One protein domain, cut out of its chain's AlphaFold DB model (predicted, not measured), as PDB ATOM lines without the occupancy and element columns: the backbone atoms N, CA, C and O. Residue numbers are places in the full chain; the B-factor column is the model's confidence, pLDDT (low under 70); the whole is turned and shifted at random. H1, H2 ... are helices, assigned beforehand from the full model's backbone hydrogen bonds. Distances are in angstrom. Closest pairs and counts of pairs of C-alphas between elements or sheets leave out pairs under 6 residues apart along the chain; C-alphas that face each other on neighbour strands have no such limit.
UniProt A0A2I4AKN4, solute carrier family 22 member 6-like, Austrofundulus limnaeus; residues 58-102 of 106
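What this domain is: This is residues 58 to 102 of the 106 residues of the protein "solute carrier family 22 member 6-like" of Austrofundulus limnaeus (UniProt A0A2I4AKN4). Three short helices and one long loop make this domain: H2 sits in the middle, H1 turns a corner from it toward one end, the short H3 packs on H2, and residues 76 to 96 loop away toward the opposite end and come back to H3. The longest axis runs from H1, where Ile 63 lies, to the far bend of that loop, where Ser 81 lies; the C-alphas of these two residues are the two farthest apart in the domain, 30.6 A. The printed part has 45 residues with three named helices, in the order H1, H2, H3, and no named strand; its class is all helix, though under half of the residues, 19 of 45, are in named elements. The whole is compact, with a radius of gyration of the C-alphas of 10.6 A, and the C-alphas span 30 by 21 by 17 A.

Where its parts are: Find C-alpha 58 at (204.263, 117.051, 121.060), where H1 begins; it takes in residues 58 to 64 and is 10.2 A long from first to last C-alpha. After a tight link of 3 residues, look for C-alpha 68 at (202.077, 117.687, 114.159); there H2 begins, residues 68 to 75, 11.2 A long from first to last C-alpha. Then read through residues 76 to 96, a stretch of 21 residues with no named element. H3 follows, residues 97 to 100, 5.3 A from first to last C-alpha, and ends with C-alpha 100 at (204.322, 130.951, 107.802).

How they stand to each other: Begin with H1 and H2, which only just touch, with 3 pairs of C-alphas within 8 A, and touch only at the corner by their tight link. Their closest C-alphas are those of Ser 61 and Met 68, 6.0 A apart. Their lines are about perpendicular, at 81 degrees. Now go past the long link to H3, which touches H2: the closest C-alphas are those of Val 74 and Leu 98, 6.1 A apart, and the centres are 9.8 A apart. H1 and H3 are apart. In the backbone of H1 every O i to N i+4 pair is within hydrogen-bond range, and in H2 2 of 4 are; H3 is too short for such a pair, but its one O i to N i+3 pair is within range.

The domain as a whole: Look to Ile 63 and Ser 81 for the two C-alphas farthest apart, 30.6 A. From Tyr 58 to Asn 102, the first and last printed C-alphas are 19.9 A apart. The printed part has no cut, and its long link is the one from H2 to H3. The mean pLDDT of the printed part is 78.1, and the model's confidence is under 70 at residues 100 to 102, of which 100 belongs to H3.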
ATOM      1  N   TYR A  58     205.456 116.677 120.307       71.19
ATOM      2  CA  TYR A  58     204.263 117.051 121.060       71.19
ATOM      3  C   TYR A  58     204.426 118.371 121.833       71.19
ATOM      4  O   TYR A  58     203.558 119.240 121.769       71.19
ATOM      5  N   ASN A  59     205.558 118.565 122.516       75.75
ATOM      6  CA  ASN A  59     205.823 119.814 123.238       75.75
ATOM      7  C   ASN A  59     205.942 120.986 122.268       75.75
ATOM      8  O   ASN A  59     205.421 122.066 122.523       75.75
ATOM      9  N   LEU A  60     206.595 120.762 121.132       77.12
ATOM     10  CA  LEU A  60     206.817 121.798 120.139       77.12
ATOM     11  C   LEU A  60     205.517 122.188 119.413       77.12
ATOM     12  O   LEU A  60     205.289 123.377 119.196       77.12
ATOM     13  N   SER A  61     204.622 121.227 119.138       77.31
ATOM     14  CA  SER A  61     203.268 121.509 118.637       77.31
ATOM     15  C   SER A  61     202.446 122.340 119.623       77.31
ATOM     16  O   SER A  61     201.696 123.219 119.206       77.31
ATOM     17  N   LEU A  62     202.628 122.116 120.928       77.38
ATOM     18  CA  LEU A  62     201.939 122.852 121.991       77.38
ATOM     19  C   LEU A  62     202.469 124.286 122.131       77.38
ATOM     20  O   LEU A  62     201.682 125.221 122.253       77.38
ATOM     21  N   ILE A  63     203.793 124.461 122.060       79.56
ATOM     22  CA  ILE A  63     204.464 125.769 122.149       79.56
ATOM     23  C   ILE A  63     204.098 126.653 120.956       79.56
ATOM     24  O   ILE A  63     203.727 127.811 121.137       79.56
ATOM     25  N   TYR A  64     204.186 126.114 119.739       75.75
ATOM     26  CA  TYR A  64     203.948 126.880 118.516       75.75
ATOM     27  C   TYR A  64     202.478 126.862 118.059       75.75
ATOM     28  O   TYR A  64     202.149 127.538 117.089       75.75
ATOM     29  N   LYS A  65     201.590 126.133 118.756       79.44
ATOM     30  CA  LYS A  65     200.170 125.937 118.400       79.44
ATOM     31  C   LYS A  65     199.976 125.475 116.948       79.44
ATOM     32  O   LYS A  65     199.128 125.998 116.230       79.44
ATOM     33  N   VAL A  66     200.766 124.494 116.518       77.69
ATOM     34  CA  VAL A  66     200.721 123.953 115.151       77.69
ATOM     35  C   VAL A  66     200.455 122.456 115.199       77.69
ATOM     36  O   VAL A  66     200.970 121.757 116.069       77.69
ATOM     37  N   ASP A  67     199.684 121.959 114.235       80.44
ATOM     38  CA  ASP A  67     199.501 120.531 114.014       80.44
ATOM     39  C   ASP A  67     200.835 119.785 113.797       80.44
ATOM     40  O   ASP A  67     201.792 120.301 113.205       80.44
ATOM     41  N   MET A  68     200.885 118.532 114.251       76.56
ATOM     42  CA  MET A  68     202.077 117.687 114.159       76.56
ATOM     43  C   MET A  68     202.539 117.453 112.720       76.56
ATOM     44  O   MET A  68     203.745 117.411 112.470       76.56
ATOM     45  N   GLN A  69     201.616 117.314 111.763       77.00
ATOM     46  CA  GLN A  69     201.962 117.093 110.359       77.00
ATOM     47  C   GLN A  69     202.614 118.325 109.738       77.00
ATOM     48  O   GLN A  69     203.525 118.200 108.919       77.00
ATOM     49  N   GLN A  70     202.187 119.522 110.138       78.69
ATOM     50  CA  GLN A  70     202.821 120.762 109.695       78.69
ATOM     51  C   GLN A  70     204.191 120.954 110.338       78.69
ATOM     52  O   GLN A  70     205.135 121.361 109.664       78.69
ATOM     53  N   LEU A  71     204.327 120.582 111.609       81.81
ATOM     54  CA  LEU A  71     205.609 120.612 112.293       81.81
ATOM     55  C   LEU A  71     206.614 119.634 111.662       81.81
ATOM     56  O   LEU A  71     207.780 119.976 111.505       81.81
ATOM     57  N   LEU A  72     206.179 118.452 111.217       81.06
ATOM     58  CA  LEU A  72     207.036 117.487 110.512       81.06
ATOM     59  C   LEU A  72     207.638 118.057 109.213       81.06
ATOM     60  O   LEU A  72     208.811 117.803 108.936       81.06
ATOM     61  N   LYS A  73     206.893 118.889 108.471       82.25
ATOM     62  CA  LYS A  73     207.373 119.556 107.240       82.25
ATOM     63  C   LYS A  73     208.536 120.527 107.485       82.25
ATOM     64  O   LYS A  73     209.325 120.779 106.580       82.25
ATOM     65  N   VAL A  74     208.672 121.050 108.705       84.25
ATOM     66  CA  VAL A  74     209.776 121.946 109.108       84.25
ATOM     67  C   VAL A  74     211.105 121.199 109.207       84.25
ATOM     68  O   VAL A  74     212.171 121.781 108.997       84.25
ATOM     69  N   PHE A  75     211.051 119.908 109.544       81.62
ATOM     70  CA  PHE A  75     212.232 119.077 109.765       81.62
ATOM     71  C   PHE A  75     212.544 118.162 108.582       81.62
ATOM     72  O   PHE A  75     213.717 117.866 108.352       81.62
ATOM     73  N   ILE A  76     211.530 117.725 107.834       85.44
ATOM     74  CA  ILE A  76     211.664 116.744 106.758       85.44
ATOM     75  C   ILE A  76     211.163 117.366 105.443       85.44
ATOM     76  O   ILE A  76     210.019 117.826 105.399       85.44
ATOM     77  N   PRO A  77     211.986 117.402 104.378       85.31
ATOM     78  CA  PRO A  77     211.547 117.870 103.067       85.31
ATOM     79  C   PRO A  77     210.477 116.941 102.470       85.31
ATOM     80  O   PRO A  77     210.410 115.763 102.827       85.31
ATOM     81  N   PRO A  78     209.636 117.436 101.549       83.19
ATOM     82  CA  PRO A  78     208.780 116.566 100.755       83.19
ATOM     83  C   PRO A  78     209.621 115.675  99.827       83.19
ATOM     84  O   PRO A  78     210.695 116.069  99.370       83.19
ATOM     85  N   ASP A  79     209.113 114.480  99.547       83.06
ATOM     86  CA  ASP A  79     209.671 113.547  98.571       83.06
ATOM     87  C   ASP A  79     209.557 114.114  97.139       83.06
ATOM     88  O   ASP A  79     208.811 115.061  96.885       83.06
ATOM     89  N   SER A  80     210.247 113.503  96.174       78.38
ATOM     90  CA  SER A  80     210.232 113.879  94.751       78.38
ATOM     91  C   SER A  80     208.821 114.000  94.154       78.38
ATOM     92  O   SER A  80     208.626 114.775  93.220       78.38
ATOM     93  N   SER A  81     207.845 113.253  94.674       77.31
ATOM     94  CA  SER A  81     206.442 113.309  94.246       77.31
ATOM     95  C   SER A  81     205.640 114.452  94.892       77.31
ATOM     96  O   SER A  81     204.473 114.629  94.550       77.31
ATOM     97  N   GLY A  82     206.192 115.181  95.867       74.81
ATOM     98  CA  GLY A  82     205.530 116.290  96.568       74.81
ATOM     99  C   GLY A  82     204.396 115.900  97.529       74.81
ATOM    100  O   GLY A  82     203.966 116.731  98.325       74.81
ATOM    101  N   ASN A  83     203.925 114.648  97.493       72.81
ATOM    102  CA  ASN A  83     202.758 114.199  98.259       72.81
ATOM    103  C   ASN A  83     203.095 113.675  99.664       72.81
ATOM    104  O   ASN A  83     202.259 113.728 100.561       72.81
ATOM    105  N   ASN A  84     204.309 113.154  99.855       79.94
ATOM    106  CA  ASN A  84     204.747 112.528 101.102       79.94
ATOM    107  C   ASN A  84     206.034 113.176 101.615       79.94
ATOM    108  O   ASN A  84     206.732 113.858 100.871       79.94
ATOM    109  N   LEU A  85     206.344 112.957 102.891       80.06
ATOM    110  CA  LEU A  85     207.615 113.359 103.490       80.06
ATOM    111  C   LEU A  85     208.731 112.414 103.035       80.06
ATOM    112  O   LEU A  85     208.523 111.200 102.964       80.06
ATOM    113  N   ASP A  86     209.911 112.969 102.774       79.94
ATOM    114  CA  ASP A  86     211.094 112.197 102.408       79.94
ATOM    115  C   ASP A  86     211.464 111.222 103.548       79.94
ATOM    116  O   ASP A  86     211.308 111.498 104.744       79.94
ATOM    117  N   ARG A  87     211.907 110.023 103.175       76.69
ATOM    118  CA  ARG A  87     212.296 108.963 104.116       76.69
ATOM    119  C   ARG A  87     213.755 109.075 104.534       76.69
ATOM    120  O   ARG A  87     214.098 108.698 105.650       76.69
ATOM    121  N   CYS A  88     214.597 109.605 103.649       77.06
ATOM    122  CA  CYS A  88     216.048 109.635 103.827       77.06
ATOM    123  C   CYS A  88     216.594 111.004 104.189       77.06
ATOM    124  O   CYS A  88     217.650 111.097 104.815       77.06
ATOM    125  N   ARG A  89     215.937 112.070 103.730       78.44
ATOM    126  CA  ARG A  89     216.463 113.424 103.879       78.44
ATOM    127  C   ARG A  89     215.835 114.118 105.067       78.44
ATOM    128  O   ARG A  89     214.674 113.920 105.410       78.44
ATOM    129  N   ARG A  90     216.628 114.986 105.677       83.56
ATOM    130  CA  ARG A  90     216.219 115.843 106.778       83.56
ATOM    131  C   ARG A  90     216.929 117.179 106.638       83.56
ATOM    132  O   ARG A  90     218.087 117.222 106.223       83.56
ATOM    133  N   TYR A  91     216.264 118.262 107.018       82.25
ATOM    134  CA  TYR A  91     216.931 119.550 107.129       82.25
ATOM    135  C   TYR A  91     217.915 119.549 108.307       82.25
ATOM    136  O   TYR A  91     217.584 119.122 109.417       82.25
ATOM    137  N   ALA A  92     219.126 120.060 108.068       80.50
ATOM    138  CA  ALA A  92     220.132 120.254 109.115       80.50
ATOM    139  C   ALA A  92     219.658 121.266 110.174       80.50
ATOM    140  O   ALA A  92     219.865 121.065 111.368       80.50
ATOM    141  N   HIS A  93     218.952 122.309 109.730       80.62
ATOM    142  CA  HIS A  93     218.321 123.316 110.577       80.62
ATOM    143  C   HIS A  93     216.812 123.354 110.305       80.62
ATOM    144  O   HIS A  93     216.427 123.299 109.133       80.62
ATOM    145  N   PRO A  94     215.961 123.457 111.344       81.44
ATOM    146  CA  PRO A  94     214.514 123.536 111.172       81.44
ATOM    147  C   PRO A  94     214.122 124.767 110.349       81.44
ATOM    148  O   PRO A  94     214.529 125.889 110.651       81.44
ATOM    149  N   GLN A  95     213.318 124.553 109.310       84.81
ATOM    150  CA  GLN A  95     212.868 125.599 108.393       84.81
ATOM    151  C   GLN A  95     211.512 126.170 108.830       84.81
ATOM    152  O   GLN A  95     210.466 125.837 108.276       84.81
ATOM    153  N   TRP A  96     211.517 127.020 109.861       82.19
ATOM    154  CA  TRP A  96     210.291 127.600 110.443       82.19
ATOM    155  C   TRP A  96     209.471 128.439 109.457       82.19
ATOM    156  O   TRP A  96     208.262 128.579 109.621       82.19
ATOM    157  N   HIS A  97     210.106 128.960 108.405       79.69
ATOM    158  CA  HIS A  97     209.437 129.728 107.357       79.69
ATOM    159  C   HIS A  97     208.361 128.917 106.607       79.69
ATOM    160  O   HIS A  97     207.410 129.503 106.102       79.69
ATOM    161  N   LEU A  98     208.464 127.580 106.577       79.06
ATOM    162  CA  LEU A  98     207.474 126.694 105.950       79.06
ATOM    163  C   LEU A  98     206.133 126.655 106.704       79.06
ATOM    164  O   LEU A  98     205.134 126.209 106.150       79.06
ATOM    165  N   LEU A  99     206.100 127.109 107.961       75.62
ATOM    166  CA  LEU A  99     204.859 127.263 108.727       75.62
ATOM    167  C   LEU A  99     204.122 128.553 108.351       75.62
ATOM    168  O   LEU A  99     202.894 128.575 108.320       75.62
ATOM    169  N   ALA A 100     204.868 129.618 108.052       64.81
ATOM    170  CA  ALA A 100     204.322 130.951 107.802       64.81
ATOM    171  C   ALA A 100     203.592 131.062 106.455       64.81
ATOM    172  O   ALA A 100     202.702 131.893 106.299       64.81
ATOM    173  N   THR A 101     203.915 130.206 105.484       58.22
ATOM    174  CA  THR A 101     203.262 130.211 104.165       58.22
ATOM    175  C   THR A 101     201.802 129.754 104.210       58.22
ATOM    176  O   THR A 101     201.038 130.106 103.317       58.22
ATOM    177  N   ASN A 102     201.378 129.032 105.256       55.22
ATOM    178  CA  ASN A 102     199.966 128.680 105.453       55.22
ATOM    179  C   ASN A 102     199.145 129.794 106.119       55.22
ATOM    180  O   ASN A 102     197.920 129.734 106.073       55.22
TER     181      ASN A 102